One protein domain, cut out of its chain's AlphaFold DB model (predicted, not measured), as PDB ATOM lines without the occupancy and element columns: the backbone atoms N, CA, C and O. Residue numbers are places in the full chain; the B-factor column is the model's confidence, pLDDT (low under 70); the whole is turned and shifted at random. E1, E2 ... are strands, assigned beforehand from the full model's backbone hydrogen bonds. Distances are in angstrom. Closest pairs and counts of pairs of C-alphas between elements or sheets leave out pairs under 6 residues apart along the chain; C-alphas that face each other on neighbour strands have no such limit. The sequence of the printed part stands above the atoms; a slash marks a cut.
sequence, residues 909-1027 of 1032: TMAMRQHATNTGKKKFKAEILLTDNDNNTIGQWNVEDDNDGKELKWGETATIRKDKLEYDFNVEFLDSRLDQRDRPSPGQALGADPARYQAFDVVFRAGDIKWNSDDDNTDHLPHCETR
ATOM      1  N   THR A 909     110.112 134.931 119.290       67.69
ATOM      2  CA  THR A 909     111.338 135.000 120.102       67.69
ATOM      3  C   THR A 909     111.139 134.284 121.436       67.69
ATOM      4  O   THR A 909     110.624 134.840 122.405       67.69
ATOM      5  N   MET A 910     111.548 133.021 121.519       64.25
ATOM      6  CA  MET A 910     111.401 132.249 122.755       64.25
ATOM      7  C   MET A 910     112.556 132.537 123.726       64.25
ATOM      8  O   MET A 910     113.715 132.571 123.324       64.25
ATOM      9  N   ALA A 911     112.249 132.711 125.014       63.09
ATOM     10  CA  ALA A 911     113.217 133.045 126.064       63.09
ATOM     11  C   ALA A 911     113.113 132.045 127.233       63.09
ATOM     12  O   ALA A 911     112.739 132.370 128.361       63.09
ATOM     13  N   MET A 912     113.407 130.774 126.957       63.12
ATOM     14  CA  MET A 912     113.218 129.686 127.917       63.12
ATOM     15  C   MET A 912     114.256 129.721 129.053       63.12
ATOM     16  O   MET A 912     115.412 129.343 128.877       63.12
ATOM     17  N   ARG A 913     113.826 130.136 130.253       63.25
ATOM     18  CA  ARG A 913     114.631 130.109 131.488       63.25
ATOM     19  C   ARG A 913     114.285 128.904 132.358       63.25
ATOM     20  O   ARG A 913     113.420 128.981 133.234       63.25
ATOM     21  N   GLN A 914     114.978 127.784 132.149       63.50
ATOM     22  CA  GLN A 914     114.844 126.643 133.052       63.50
ATOM     23  C   GLN A 914     115.470 126.964 134.418       63.50
ATOM     24  O   GLN A 914     116.680 126.854 134.614       63.50
ATOM     25  N   HIS A 915     114.611 127.268 135.386       62.38
ATOM     26  CA  HIS A 915     114.968 127.261 136.800       62.38
ATOM     27  C   HIS A 915     115.115 125.833 137.331       62.38
ATOM     28  O   HIS A 915     114.287 124.959 137.048       62.38
ATOM     29  N   ALA A 916     116.144 125.597 138.144       55.53
ATOM     30  CA  ALA A 916     116.370 124.307 138.789       55.53
ATOM     31  C   ALA A 916     115.409 124.109 139.979       55.53
ATOM     32  O   ALA A 916     115.620 124.621 141.078       55.53
ATOM     33  N   THR A 917     114.332 123.347 139.777       61.09
ATOM     34  CA  THR A 917     113.340 123.095 140.834       61.09
ATOM     35  C   THR A 917     113.821 121.992 141.792       61.09
ATOM     36  O   THR A 917     113.937 120.820 141.435       61.09
ATOM     37  N   ASN A 918     114.063 122.346 143.061       56.56
ATOM     38  CA  ASN A 918     114.621 121.458 144.105       56.56
ATOM     39  C   ASN A 918     113.762 120.218 144.468       56.56
ATOM     40  O   ASN A 918     114.097 119.481 145.391       56.56
ATOM     41  N   THR A 919     112.641 119.973 143.785       63.56
ATOM     42  CA  THR A 919     111.673 118.916 144.135       63.56
ATOM     43  C   THR A 919     111.937 117.566 143.460       63.56
ATOM     44  O   THR A 919     111.174 116.621 143.672       63.56
ATOM     45  N   GLY A 920     112.970 117.463 142.613       63.47
ATOM     46  CA  GLY A 920     113.336 116.241 141.878       63.47
ATOM     47  C   GLY A 920     112.338 115.813 140.789       63.47
ATOM     48  O   GLY A 920     112.582 114.855 140.058       63.47
ATOM     49  N   LYS A 921     111.215 116.523 140.651       65.00
ATOM     50  CA  LYS A 921     110.244 116.353 139.567       65.00
ATOM     51  C   LYS A 921     110.723 117.182 138.378       65.00
ATOM     52  O   LYS A 921     111.178 118.301 138.577       65.00
ATOM     53  N   LYS A 922     110.612 116.656 137.151       74.44
ATOM     54  CA  LYS A 922     111.015 117.374 135.927       74.44
ATOM     55  C   LYS A 922     110.101 118.592 135.686       74.44
ATOM     56  O   LYS A 922     109.119 118.490 134.951       74.44
ATOM     57  N   LYS A 923     110.397 119.708 136.348       81.94
ATOM     58  CA  LYS A 923     109.612 120.943 136.336       81.94
ATOM     59  C   LYS A 923     110.491 122.146 136.022       81.94
ATOM     60  O   LYS A 923     111.592 122.251 136.565       81.94
ATOM     61  N   PHE A 924     109.987 123.038 135.176       83.94
ATOM     62  CA  PHE A 924     110.666 124.251 134.721       83.94
ATOM     63  C   PHE A 924     109.682 125.428 134.632       83.94
ATOM     64  O   PHE A 924     108.465 125.239 134.668       83.94
ATOM     65  N   LYS A 925     110.205 126.652 134.505       84.94
ATOM     66  CA  LYS A 925     109.451 127.788 133.956       84.94
ATOM     67  C   LYS A 925     109.921 128.037 132.521       84.94
ATOM     68  O   LYS A 925     111.032 127.651 132.165       84.94
ATOM     69  N   ALA A 926     109.110 128.718 131.723       84.81
ATOM     70  CA  ALA A 926     109.526 129.286 130.446       84.81
ATOM     71  C   ALA A 926     108.936 130.697 130.303       84.81
ATOM     72  O   ALA A 926     107.868 130.975 130.848       84.81
ATOM     73  N   GLU A 927     109.633 131.570 129.578       87.69
ATOM     74  CA  GLU A 927     109.125 132.868 129.135       87.69
ATOM     75  C   GLU A 927     108.966 132.780 127.609       87.69
ATOM     76  O   GLU A 927     109.903 132.392 126.901       87.69
ATOM     77  N   ILE A 928     107.768 133.054 127.090       87.06
ATOM     78  CA  ILE A 928     107.473 132.898 125.660       87.06
ATOM     79  C   ILE A 928     106.984 134.236 125.113       87.06
ATOM     80  O   ILE A 928     105.881 134.677 125.440       87.06
ATOM     81  N   LEU A 929     107.805 134.878 124.278       87.62
ATOM     82  CA  LEU A 929     107.542 136.199 123.717       87.62
ATOM     83  C   LEU A 929     107.259 136.083 122.212       87.62
ATOM     84  O   LEU A 929     108.140 135.798 121.403       87.62
ATOM     85  N   LEU A 930     106.010 136.315 121.819       87.44
ATOM     86  CA  LEU A 930     105.650 136.427 120.411       87.44
ATOM     87  C   LEU A 930     105.747 137.888 119.998       87.44
ATOM     88  O   LEU A 930     105.030 138.751 120.518       87.44
ATOM     89  N   THR A 931     106.599 138.133 119.017       84.69
ATOM     90  CA  THR A 931     106.788 139.418 118.352       84.69
ATOM     91  C   THR A 931     106.260 139.375 116.918       84.69
ATOM     92  O   THR A 931     106.149 138.306 116.318       84.69
ATOM     93  N   ASP A 932     105.898 140.533 116.370       83.69
ATOM     94  CA  ASP A 932     105.772 140.718 114.919       83.69
ATOM     95  C   ASP A 932     107.137 141.074 114.289       83.69
ATOM     96  O   ASP A 932     108.142 141.203 114.992       83.69
ATOM     97  N   ASN A 933     107.186 141.238 112.959       79.62
ATOM     98  CA  ASN A 933     108.402 141.655 112.235       79.62
ATOM     99  C   ASN A 933     108.981 143.002 112.715       79.62
ATOM    100  O   ASN A 933     110.171 143.255 112.530       79.62
ATOM    101  N   ASP A 934     108.161 143.867 113.317       84.19
ATOM    102  CA  ASP A 934     108.566 145.173 113.848       84.19
ATOM    103  C   ASP A 934     109.055 145.075 115.316       84.19
ATOM    104  O   ASP A 934     109.330 146.089 115.959       84.19
ATOM    105  N   ASN A 935     109.206 143.851 115.846       81.75
ATOM    106  CA  ASN A 935     109.516 143.516 117.241       81.75
ATOM    107  C   ASN A 935     108.470 143.982 118.279       81.75
ATOM    108  O   ASN A 935     108.769 144.009 119.476       81.75
ATOM    109  N   ASN A 936     107.230 144.306 117.890       85.94
ATOM    110  CA  ASN A 936     106.181 144.577 118.874       85.94
ATOM    111  C   ASN A 936     105.676 143.265 119.475       85.94
ATOM    112  O   ASN A 936     105.355 142.319 118.759       85.94
ATOM    113  N   THR A 937     105.495 143.222 120.795       86.50
ATOM    114  CA  THR A 937     104.898 142.067 121.475       86.50
ATOM    115  C   THR A 937     103.425 141.882 121.068       86.50
ATOM    116  O   THR A 937     102.520 142.599 121.527       86.50
ATOM    117  N   ILE A 938     103.167 140.894 120.210       88.31
ATOM    118  CA  ILE A 938     101.820 140.444 119.833       88.31
ATOM    119  C   ILE A 938     101.268 139.435 120.844       88.31
ATOM    120  O   ILE A 938     100.085 139.487 121.167       88.31
ATOM    121  N   GLY A 939     102.136 138.608 121.436       86.75
ATOM    122  CA  GLY A 939     101.817 137.638 122.481       86.75
ATOM    123  C   GLY A 939     102.925 137.589 123.529       86.75
ATOM    124  O   GLY A 939     104.088 137.820 123.229       86.75
ATOM    125  N   GLN A 940     102.570 137.318 124.778       87.81
ATOM    126  CA  GLN A 940     103.543 137.018 125.825       87.81
ATOM    127  C   GLN A 940     102.871 136.066 126.797       87.81
ATOM    128  O   GLN A 940     101.718 136.305 127.162       87.81
ATOM    129  N   TRP A 941     103.579 135.014 127.187       85.69
ATOM    130  CA  TRP A 941     103.175 134.132 128.267       85.69
ATOM    131  C   TRP A 941     104.324 133.998 129.261       85.69
ATOM    132  O   TRP A 941     105.410 133.516 128.925       85.69
ATOM    133  N   ASN A 942     104.051 134.463 130.476       80.25
ATOM    134  CA  ASN A 942     104.974 134.491 131.595       80.25
ATOM    135  C   ASN A 942     104.398 133.605 132.699       80.25
ATOM    136  O   ASN A 942     103.325 133.895 133.224       80.25
ATOM    137  N   VAL A 943     105.159 132.597 133.129       74.56
ATOM    138  CA  VAL A 943     104.826 131.765 134.306       74.56
ATOM    139  C   VAL A 943     104.678 132.592 135.598       74.56
ATOM    140  O   VAL A 943     104.199 132.080 136.603       74.56
ATOM    141  N   GLU A 944     105.113 133.856 135.598       68.38
ATOM    142  CA  GLU A 944     105.114 134.733 136.776       68.38
ATOM    143  C   GLU A 944     103.896 135.673 136.863       68.38
ATOM    144  O   GLU A 944     103.567 136.103 137.966       68.38
ATOM    145  N   ASP A 945     103.198 135.950 135.750       64.25
ATOM    146  CA  ASP A 945     101.979 136.783 135.744       64.25
ATOM    147  C   ASP A 945     100.708 135.950 136.014       64.25
ATOM    148  O   ASP A 945      99.775 136.407 136.687       64.25
ATOM    149  N   ASP A 946     100.690 134.688 135.564       60.09
ATOM    150  CA  ASP A 946      99.744 133.677 136.044       60.09
ATOM    151  C   ASP A 946     100.071 133.381 137.523       60.09
ATOM    152  O   ASP A 946     100.999 132.635 137.834       60.09
ATOM    153  N   ASN A 947      99.302 133.980 138.442       49.19
ATOM    154  CA  ASN A 947      99.611 134.105 139.883       49.19
ATOM    155  C   ASN A 947      99.852 132.775 140.640       49.19
ATOM    156  O   ASN A 947     100.367 132.797 141.758       49.19
ATOM    157  N   ASP A 948      99.521 131.628 140.044       59.25
ATOM    158  CA  ASP A 948      99.834 130.292 140.566       59.25
ATOM    159  C   ASP A 948     101.305 129.869 140.346       59.25
ATOM    160  O   ASP A 948     101.716 128.800 140.802       59.25
ATOM    161  N   GLY A 949     102.114 130.668 139.634       65.69
ATOM    162  CA  GLY A 949     103.540 130.399 139.417       65.69
ATOM    163  C   GLY A 949     103.795 129.104 138.638       65.69
ATOM    164  O   GLY A 949     104.734 128.368 138.953       65.69
ATOM    165  N   LYS A 950     102.902 128.775 137.693       79.19
ATOM    166  CA  LYS A 950     102.666 127.416 137.180       79.19
ATOM    167  C   LYS A 950     103.893 126.773 136.507       79.19
ATOM    168  O   LYS A 950     104.082 126.853 135.296       79.19
ATOM    169  N   GLU A 951     104.679 126.048 137.302       84.69
ATOM    170  CA  GLU A 951     105.784 125.195 136.842       84.69
ATOM    171  C   GLU A 951     105.299 124.149 135.815       84.69
ATOM    172  O   GLU A 951     104.580 123.205 136.177       84.69
ATOM    173  N   LEU A 952     105.745 124.286 134.563       87.31
ATOM    174  CA  LEU A 952     105.484 123.348 133.470       87.31
ATOM    175  C   LEU A 952     106.179 122.008 133.700       87.31
ATOM    176  O   LEU A 952     107.253 121.934 134.303       87.31
ATOM    177  N   LYS A 953     105.592 120.948 133.143       90.00
ATOM    178  CA  LYS A 953     106.243 119.647 132.940       90.00
ATOM    179  C   LYS A 953     106.578 119.443 131.465       90.00
ATOM    180  O   LYS A 953     105.952 120.025 130.587       90.00
ATOM    181  N   TRP A 954     107.506 118.536 131.180       88.25
ATOM    182  CA  TRP A 954     107.638 118.003 129.822       88.25
ATOM    183  C   TRP A 954     106.396 117.175 129.460       88.25
ATOM    184  O   TRP A 954     105.831 116.491 130.317       88.25
ATOM    185  N   GLY A 955     105.971 117.261 128.202       90.19
ATOM    186  CA  GLY A 955     104.670 116.798 127.719       90.19
ATOM    187  C   GLY A 955     103.506 117.753 128.019       90.19
ATOM    188  O   GLY A 955     102.360 117.381 127.789       90.19
ATOM    189  N   GLU A 956     103.763 118.952 128.555       92.50
ATOM    190  CA  GLU A 956     102.736 119.972 128.801       92.50
ATOM    191  C   GLU A 956     102.739 121.051 127.709       92.50
ATOM    192  O   GLU A 956     103.790 121.434 127.185       92.50
ATOM    193  N   THR A 957     101.545 121.550 127.384       92.44
ATOM    194  CA  THR A 957     101.331 122.600 126.384       92.44
ATOM    195  C   THR A 957     101.001 123.924 127.069       92.44
ATOM    196  O   THR A 957     100.050 124.002 127.848       92.44
ATOM    197  N   ALA A 958     101.757 124.977 126.757       92.44
ATOM    198  CA  ALA A 958     101.415 126.353 127.101       92.44
ATOM    199  C   ALA A 958     100.576 126.972 125.968       92.44
ATOM    200  O   ALA A 958     101.029 127.038 124.824       92.44
ATOM    201  N   THR A 959      99.357 127.420 126.276       92.44
ATOM    202  CA  THR A 959      98.453 128.072 125.312       92.44
ATOM    203  C   THR A 959      98.478 129.582 125.511       92.44
ATOM    204  O   THR A 959      98.062 130.091 126.550       92.44
ATOM    205  N   ILE A 960      98.931 130.309 124.495       91.06
ATOM    206  CA  ILE A 960      99.080 131.761 124.499       91.06
ATOM    207  C   ILE A 960      97.867 132.369 123.800       91.06
ATOM    208  O   ILE A 960      97.817 132.483 122.574       91.06
ATOM    209  N   ARG A 961      96.876 132.758 124.605       85.88
ATOM    210  CA  ARG A 961      95.693 133.494 124.147       85.88
ATOM    211  C   ARG A 961      95.945 134.992 124.256       85.88
ATOM    212  O   ARG A 961      96.194 135.486 125.353       85.88
ATOM    213  N   LYS A 962      95.852 135.719 123.141       78.56
ATOM    214  CA  LYS A 962      95.782 137.189 123.120       78.56
ATOM    215  C   LYS A 962      94.851 137.659 122.016       78.56
ATOM    216  O   LYS A 962      94.922 137.155 120.905       78.56
ATOM    217  N   ASP A 963      94.114 138.730 122.295       78.81
ATOM    218  CA  ASP A 963      93.129 139.367 121.401       78.81
ATOM    219  C   ASP A 963      93.715 139.900 120.072       78.81
ATOM    220  O   ASP A 963      92.981 140.368 119.205       78.81
ATOM    221  N   LYS A 964      95.048 139.871 119.925       79.69
ATOM    222  CA  LYS A 964      95.793 140.224 118.707       79.69
ATOM    223  C   LYS A 964      96.019 139.044 117.751       79.69
ATOM    224  O   LYS A 964      96.448 139.276 116.625       79.69
ATOM    225  N   LEU A 965      95.811 137.807 118.199       82.94
ATOM    226  CA  LEU A 965      95.954 136.596 117.393       82.94
ATOM    227  C   LEU A 965      94.560 136.053 117.069       82.94
ATOM    228  O   LEU A 965      93.717 135.939 117.954       82.94
ATOM    229  N   GLU A 966      94.324 135.690 115.809       87.75
ATOM    230  CA  GLU A 966      93.051 135.098 115.363       87.75
ATOM    231  C   GLU A 966      92.877 133.640 115.847       87.75
ATOM    232  O   GLU A 966      91.789 133.072 115.778       87.75
ATOM    233  N   TYR A 967      93.947 133.039 116.373       89.06
ATOM    234  CA  TYR A 967      94.029 131.650 116.815       89.06
ATOM    235  C   TYR A 967      94.812 131.507 118.130       89.06
ATOM    236  O   TYR A 967      95.735 132.273 118.417       89.06
ATOM    237  N   ASP A 968      94.494 130.461 118.895       91.88
ATOM    238  CA  ASP A 968      95.305 130.012 120.029       91.88
ATOM    239  C   ASP A 968      96.694 129.561 119.538       91.88
ATOM    240  O   ASP A 968      96.808 128.592 118.781       91.88
ATOM    241  N   PHE A 969      97.758 130.217 120.006       93.38
ATOM    242  CA  PHE A 969      99.131 129.772 119.763       93.38
ATOM    243  C   PHE A 969      99.568 128.816 120.875       93.38
ATOM    244  O   PHE A 969      99.569 129.180 122.049       93.38
ATOM    245  N   ASN A 970      99.922 127.584 120.528       94.50
ATOM    246  CA  ASN A 970     100.229 126.525 121.485       94.50
ATOM    247  C   ASN A 970     101.695 126.099 121.380       94.50
ATOM    248  O   ASN A 970     102.202 125.878 120.281       94.50
ATOM    249  N   VAL A 971     102.347 125.944 122.532       94.19
ATOM    250  CA  VAL A 971     103.752 125.543 122.665       94.19
ATOM    251  C   VAL A 971     103.832 124.275 123.506       94.19
ATOM    252  O   VAL A 971     103.580 124.301 124.707       94.19
ATOM    253  N   GLU A 972     104.147 123.159 122.864       94.38
ATOM    254  CA  GLU A 972     104.194 121.807 123.422       94.38
ATOM    255  C   GLU A 972     105.662 121.406 123.647       94.38
ATOM    256  O   GLU A 972     106.418 121.212 122.695       94.38
ATOM    257  N   PHE A 973     106.082 121.320 124.914       92.38
ATOM    258  CA  PHE A 973     107.474 121.053 125.300       92.38
ATOM    259  C   PHE A 973     107.716 119.544 125.446       92.38
ATOM    260  O   PHE A 973     107.187 118.929 126.372       92.38
ATOM    261  N   LEU A 974     108.513 118.918 124.578       91.06
ATOM    262  CA  LEU A 974     108.611 117.453 124.517       91.06
ATOM    263  C   LEU A 974     109.590 116.856 125.552       91.06
ATOM    264  O   LEU A 974     110.659 117.400 125.817       91.06
ATOM    265  N   ASP A 975     109.245 115.700 126.147       84.81
ATOM    266  CA  ASP A 975     110.167 114.950 127.036       84.81
ATOM    267  C   ASP A 975     111.093 113.986 126.263       84.81
ATOM    268  O   ASP A 975     112.130 113.543 126.768       84.81
ATOM    269  N   SER A 976     110.716 113.660 125.029       82.81
ATOM    270  CA  SER A 976     111.558 113.006 124.029       82.81
ATOM    271  C   SER A 976     112.146 114.055 123.093       82.81
ATOM    272  O   SER A 976     111.504 115.071 122.833       82.81
ATOM    273  N   ARG A 977     113.318 113.773 122.526       75.56
ATOM    274  CA  ARG A 977     113.767 114.510 121.345       75.56
ATOM    275  C   ARG A 977     112.916 114.171 120.123       75.56
ATOM    276  O   ARG A 977     112.259 113.127 120.100       75.56
ATOM    277  N   LEU A 978     112.929 115.061 119.137       77.81
ATOM    278  CA  LEU A 978     112.377 114.816 117.803       77.81
ATOM    279  C   LEU A 978     113.379 114.064 116.929       77.81
ATOM    280  O   LEU A 978     112.993 113.137 116.214       77.81
ATOM    281  N   ASP A 979     114.670 114.380 117.066       74.31
ATOM    282  CA  ASP A 979     115.715 113.504 116.557       74.31
ATOM    283  C   ASP A 979     115.790 112.193 117.365       74.31
ATOM    284  O   ASP A 979     115.516 112.135 118.565       74.31
ATOM    285  N   GLN A 980     116.167 111.102 116.698       61.56
ATOM    286  CA  GLN A 980     116.315 109.787 117.334       61.56
ATOM    287  C   GLN A 980     117.674 109.631 118.051       61.56
ATOM    288  O   GLN A 980     118.180 108.515 118.161       61.56
ATOM    289  N   ARG A 981     118.321 110.723 118.496       53.91
ATOM    290  CA  ARG A 981     119.629 110.658 119.169       53.91
ATOM    291  C   ARG A 981     119.433 110.563 120.680       53.91
ATOM    292  O   ARG A 981     118.877 111.469 121.299       53.91
ATOM    293  N   ASP A 982     119.934 109.472 121.264       47.56
ATOM    294  CA  ASP A 982     119.781 109.135 122.682       47.56
ATOM    295  C   ASP A 982     120.031 110.330 123.617       47.56
ATOM    296  O   ASP A 982     121.090 110.968 123.603       47.56
ATOM    297  N   ARG A 983     119.041 110.627 124.466       50.50
ATOM    298  CA  ARG A 983     119.127 111.713 125.447       50.50
ATOM    299  C   ARG A 983     120.124 111.312 126.546       50.50
ATOM    300  O   ARG A 983     119.902 110.285 127.190       50.50
ATOM    301  N   PRO A 984     121.182 112.100 126.826       47.03
ATOM    302  CA  PRO A 984     122.084 111.800 127.934       47.03
ATOM    303  C   PRO A 984     121.305 111.818 129.255       47.03
ATOM    304  O   PRO A 984     120.481 112.708 129.488       47.03
ATOM    305  N   SER A 985     121.550 110.815 130.100       36.56
ATOM    306  CA  SER A 985     120.713 110.504 131.262       36.56
ATOM    307  C   SER A 985     120.526 111.706 132.202       36.56
ATOM    308  O   SER A 985     121.520 112.345 132.567       36.56
ATOM    309  N   PRO A 986     119.292 112.000 132.664       38.84
ATOM    310  CA  PRO A 986     119.046 113.051 133.650       38.84
ATOM    311  C   PRO A 986     119.953 112.885 134.880       38.84
ATOM    312  O   PRO A 986     119.913 111.858 135.552       38.84
ATOM    313  N   GLY A 987     120.795 113.889 135.142       38.47
ATOM    314  CA  GLY A 987     121.824 113.865 136.191       38.47
ATOM    315  C   GLY A 987     123.272 113.802 135.683       38.47
ATOM    316  O   GLY A 987     124.157 114.316 136.358       38.47
ATOM    317  N   GLN A 988     123.539 113.291 134.473       45.62
ATOM    318  CA  GLN A 988     124.885 113.359 133.866       45.62
ATOM    319  C   GLN A 988     125.234 114.752 133.302       45.62
ATOM    320  O   GLN A 988     126.384 115.008 132.959       45.62
ATOM    321  N   ALA A 989     124.260 115.663 133.231       45.97
ATOM    322  CA  ALA A 989     124.414 117.003 132.663       45.97
ATOM    323  C   ALA A 989     125.069 118.042 133.602       45.97
ATOM    324  O   ALA A 989     125.235 119.183 133.195       45.97
ATOM    325  N   LEU A 990     125.476 117.681 134.826       39.44
ATOM    326  CA  LEU A 990     126.032 118.612 135.832       39.44
ATOM    327  C   LEU A 990     127.474 119.105 135.539       39.44
ATOM    328  O   LEU A 990     128.199 119.509 136.446       39.44
ATOM    329  N   GLY A 991     127.895 119.091 134.273       40.66
ATOM    330  CA  GLY A 991     129.059 119.832 133.792       40.66
ATOM    331  C   GLY A 991     128.650 121.249 133.382       40.66
ATOM    332  O   GLY A 991     127.635 121.436 132.714       40.66
ATOM    333  N   ALA A 992     129.440 122.254 133.763       36.81
ATOM    334  CA  ALA A 992     129.143 123.671 133.524       36.81
ATOM    335  C   ALA A 992     129.454 124.132 132.080       36.81
ATOM    336  O   ALA A 992     130.186 125.095 131.870       36.81
ATOM    337  N   ASP A 993     128.913 123.427 131.085       42.38
ATOM    338  CA  ASP A 993     128.958 123.796 129.665       42.38
ATOM    339  C   ASP A 993     127.563 124.297 129.239       42.38
ATOM    340  O   ASP A 993     126.724 123.476 128.857       42.38
ATOM    341  N   PRO A 994     127.265 125.612 129.341       42.94
ATOM    342  CA  PRO A 994     125.929 126.149 129.070       42.94
ATOM    343  C   PRO A 994     125.455 125.886 127.632       42.94
ATOM    344  O   PRO A 994     124.258 125.739 127.408       42.94
ATOM    345  N   ALA A 995     126.369 125.723 126.669       39.19
ATOM    346  CA  ALA A 995     126.028 125.418 125.279       39.19
ATOM    347  C   ALA A 995     125.582 123.954 125.063       39.19
ATOM    348  O   ALA A 995     124.976 123.637 124.041       39.19
ATOM    349  N   ARG A 996     125.841 123.045 126.018       40.53
ATOM    350  CA  ARG A 996     125.333 121.657 125.984       40.53
ATOM    351  C   ARG A 996     123.937 121.487 126.559       40.53
ATOM    352  O   ARG A 996     123.389 120.384 126.460       40.53
ATOM    353  N   TYR A 997     123.346 122.533 127.132       43.03
ATOM    354  CA  TYR A 997     121.965 122.497 127.596       43.03
ATOM    355  C   TYR A 997     121.019 122.645 126.407       43.03
ATOM    356  O   TYR A 997     120.409 123.684 126.197       43.03
ATOM    357  N   GLN A 998     120.977 121.555 125.635       49.16
ATOM    358  CA  GLN A 998     119.869 121.052 124.833       49.16
ATOM    359  C   GLN A 998     118.906 122.152 124.382       49.16
ATOM    360  O   GLN A 998     118.021 122.528 125.145       49.16
ATOM    361  N   ALA A 999     119.003 122.562 123.111       54.16
ATOM    362  CA  ALA A 999     117.804 122.985 122.399       54.16
ATOM    363  C   ALA A 999     116.739 121.913 122.672       54.16
ATOM    364  O   ALA A 999     116.931 120.737 122.345       54.16
ATOM    365  N   PHE A1000     115.726 122.287 123.448       72.19
ATOM    366  CA  PHE A1000     114.659 121.379 123.824       72.19
ATOM    367  C   PHE A1000     113.699 121.320 122.657       72.19
ATOM    368  O   PHE A1000     113.350 122.361 122.103       72.19
ATOM    369  N   ASP A1001     113.270 120.116 122.302       84.75
ATOM    370  CA  ASP A1001     112.374 119.969 121.173       84.75
ATOM    371  C   ASP A1001     110.989 120.512 121.526       84.75
ATOM    372  O   ASP A1001     110.276 119.993 122.393       84.75
ATOM    373  N   VAL A1002     110.649 121.616 120.869       89.62
ATOM    374  CA  VAL A1002     109.418 122.367 121.077       89.62
ATOM    375  C   VAL A1002     108.575 122.248 119.822       89.62
ATOM    376  O   VAL A1002     109.029 122.537 118.717       89.62
ATOM    377  N   VAL A1003     107.326 121.833 120.006       92.69
ATOM    378  CA  VAL A1003     106.308 121.810 118.961       92.69
ATOM    379  C   VAL A1003     105.442 123.056 119.092       92.69
ATOM    380  O   VAL A1003     104.791 123.283 120.111       92.69
ATOM    381  N   PHE A1004     105.408 123.845 118.028       93.31
ATOM    382  CA  PHE A1004     104.575 125.028 117.890       93.31
ATOM    383  C   PHE A1004     103.316 124.677 117.097       93.31
ATOM    384  O   PHE A1004     103.370 123.910 116.130       93.31
ATOM    385  N   ARG A1005     102.165 125.225 117.496       93.12
ATOM    386  CA  ARG A1005     100.902 125.085 116.759       93.12
ATOM    387  C   ARG A1005     100.160 126.419 116.700       93.12
ATOM    388  O   ARG A1005      99.932 127.039 117.738       93.12
ATOM    389  N   ALA A1006      99.758 126.830 115.503       91.25
ATOM    390  CA  ALA A1006      99.031 128.064 115.225       91.25
ATOM    391  C   ALA A1006      97.809 127.730 114.359       91.25
ATOM    392  O   ALA A1006      97.928 127.544 113.146       91.25
ATOM    393  N   GLY A1007      96.647 127.570 115.000       91.81
ATOM    394  CA  GLY A1007      95.499 126.928 114.355       91.81
ATOM    395  C   GLY A1007      95.868 125.518 113.875       91.81
ATOM    396  O   GLY A1007      96.383 124.715 114.654       91.81
ATOM    397  N   ASP A1008      95.648 125.245 112.588       88.44
ATOM    398  CA  ASP A1008      95.977 123.961 111.954       88.44
ATOM    399  C   ASP A1008      97.470 123.795 111.602       88.44
ATOM    400  O   ASP A1008      97.919 122.673 111.355       88.44
ATOM    401  N   ILE A1009      98.265 124.876 111.572       86.38
ATOM    402  CA  ILE A1009      99.705 124.769 111.286       86.38
ATOM    403  C   ILE A1009     100.423 124.204 112.511       86.38
ATOM    404  O   ILE A1009     100.285 124.724 113.616       86.38
ATOM    405  N   LYS A1010     101.250 123.178 112.290       91.81
ATOM    406  CA  LYS A1010     102.196 122.616 113.259       91.81
ATOM    407  C   LYS A1010     103.612 122.688 112.685       91.81
ATOM    408  O   LYS A1010     103.815 122.258 111.554       91.81
ATOM    409  N   TRP A1011     104.568 123.146 113.488       91.69
ATOM    410  CA  TRP A1011     106.005 123.054 113.213       91.69
ATOM    411  C   TRP A1011     106.782 122.767 114.499       91.69
ATOM    412  O   TRP A1011     106.193 122.641 115.578       91.69
ATOM    413  N   ASN A1012     108.092 122.600 114.389       89.25
ATOM    414  CA  ASN A1012     108.976 122.318 115.508       89.25
ATOM    415  C   ASN A1012     110.388 122.899 115.314       89.25
ATOM    416  O   ASN A1012     110.727 123.367 114.232       89.25
ATOM    417  N   SER A1013     111.206 122.836 116.363       83.00
ATOM    418  CA  SER A1013     112.577 123.370 116.421       83.00
ATOM    419  C   SER A1013     113.614 122.716 115.487       83.00
ATOM    420  O   SER A1013     114.679 123.293 115.294       83.00
ATOM    421  N   ASP A1014     113.342 121.543 114.906       80.38
ATOM    422  CA  ASP A1014     114.174 120.917 113.858       80.38
ATOM    423  C   ASP A1014     113.733 121.368 112.443       80.38
ATOM    424  O   ASP A1014     114.542 121.397 111.510       80.38
ATOM    425  N   ASP A1015     112.475 121.821 112.284       73.94
ATOM    426  CA  ASP A1015     111.937 122.338 111.012       73.94
ATOM    427  C   ASP A1015     112.504 123.728 110.633       73.94
ATOM    428  O   ASP A1015     112.363 124.153 109.482       73.94
ATOM    429  N   ASP A1016     113.167 124.432 111.565       60.62
ATOM    430  CA  ASP A1016     113.767 125.772 111.378       60.62
ATOM    431  C   ASP A1016     114.841 125.820 110.262       60.62
ATOM    432  O   ASP A1016     115.223 126.897 109.812       60.62
ATOM    433  N   ASN A1017     115.291 124.667 109.747       55.53
ATOM    434  CA  ASN A1017     116.111 124.568 108.529       55.53
ATOM    435  C   ASN A1017     115.313 124.746 107.213       55.53
ATOM    436  O   ASN A1017     115.859 124.504 106.133       55.53
ATOM    437  N   THR A1018     114.031 125.123 107.265       52.75
ATOM    438  CA  THR A1018     113.200 125.364 106.075       52.75
ATOM    439  C   THR A1018     112.709 126.815 106.013       52.75
ATOM    440  O   THR A1018     112.004 127.282 106.904       52.75
ATOM    441  N   ASP A1019     113.031 127.520 104.918       57.94
ATOM    442  CA  ASP A1019     112.777 128.963 104.690       57.94
ATOM    443  C   ASP A1019     111.278 129.351 104.558       57.94
ATOM    444  O   ASP A1019     110.919 130.307 103.862       57.94
ATOM    445  N   HIS A1020     110.361 128.549 105.099       48.91
ATOM    446  CA  HIS A1020     108.912 128.610 104.860       48.91
ATOM    447  C   HIS A1020     108.082 128.651 106.151       48.91
ATOM    448  O   HIS A1020     106.853 128.709 106.088       48.91
ATOM    449  N   LEU A1021     108.739 128.632 107.310       54.56
ATOM    450  CA  LEU A1021     108.119 128.660 108.631       54.56
ATOM    451  C   LEU A1021     108.479 129.955 109.376       54.56
ATOM    452  O   LEU A1021     109.502 130.574 109.079       54.56
ATOM    453  N   PRO A1022     107.644 130.411 110.328       55.50
ATOM    454  CA  PRO A1022     107.980 131.563 111.153       55.50
ATOM    455  C   PRO A1022     109.133 131.192 112.094       55.50
ATOM    456  O   PRO A1022     108.928 130.440 113.047       55.50
ATOM    457  N   HIS A1023     110.329 131.727 111.828       53.69
ATOM    458  CA  HIS A1023     111.511 131.480 112.654       53.69
ATOM    459  C   HIS A1023     111.228 131.748 114.135       53.69
ATOM    460  O   HIS A1023     110.774 132.835 114.521       53.69
ATOM    461  N   CYS A1024     111.539 130.751 114.959       56.06
ATOM    462  CA  CYS A1024     111.406 130.792 116.406       56.06
ATOM    463  C   CYS A1024     112.789 130.984 117.038       56.06
ATOM    464  O   CYS A1024     113.381 130.037 117.547       56.06
ATOM    465  N   GLU A1025     113.307 132.218 117.041       52.91
ATOM    466  CA  GLU A1025     114.609 132.522 117.648       52.91
ATOM    467  C   GLU A1025     114.567 132.237 119.162       52.91
ATOM    468  O   GLU A1025     114.079 133.044 119.958       52.91
ATOM    469  N   THR A1026     115.088 131.079 119.576       49.16
ATOM    470  CA  THR A1026     115.384 130.780 120.979       49.16
ATOM    471  C   THR A1026     116.600 131.591 121.408       49.16
ATOM    472  O   THR A1026     117.737 131.216 121.115       49.16
ATOM    473  N   ARG A1027     116.367 132.707 122.103       47.72
ATOM    474  CA  ARG A1027     117.435 133.521 122.703       47.72
ATOM    475  C   ARG A1027     117.995 132.860 123.960       47.72
ATOM    476  O   ARG A1027     117.340 132.007 124.557       47.72
TER     477      ARG A1027
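AT A GLANCE: This is residues 909 to 1027 of the 1032 residues of an uncharacterized protein of Stachybotrys chartarum (strain CBS 109288 / IBT 7711) (UniProt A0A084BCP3). There is little regular structure: two small four-stranded sheets, E3-E2-E1-E8 (mixed) and E4-E5-E6-E7 (antiparallel), stand face to face as a loose sandwich with long loops, of which residues 990 to 996 stick out. The printed part has 119 residues, no named helix and eight named strands, E1 to E8 along the chain; the class is all strand, with 35 residues in named elements. It is compact, radius of gyration of the C-alphas 15.0 A, spanning 42 by 37 by 24 A.

HOW THE PARTS SIT: E1, residues 909 to 911, E2, 927 to 931, and E3, 937 to 942, form hairpins in a meander, each strand antiparallel to the one before; N 909 and O 929 are 3.0 A apart, N 930 and O 939 2.8 A. E8, residues 1024 to 1026, is parallel to E1: N 910 to O 1025, 3.0 A. E4, 957 to 960, E5, 969 to 973, E6, 1002 to 1006, and E7, 1009 to 1012, form another meander of hairpins: N 958 to O 971, N 970 to O 1005 and N 1004 to O 1011 are each 2.8 A. The closest C-alphas of E3 and E4, Trp 941 and Ile 960, are 6.0 A apart; E2 and E5 are apart.

IN THESE COORDINATES: E1 begins at C-alpha 909 (111.338, 135.000, 120.102); E8 ends at C-alpha 1026 (115.384, 130.780, 120.979). E5 is 13.3 A long.

THE WHOLE: The printed part has no cut. E5 to E6 is a long link. Residues 980 to 999 are among those under pLDDT 70.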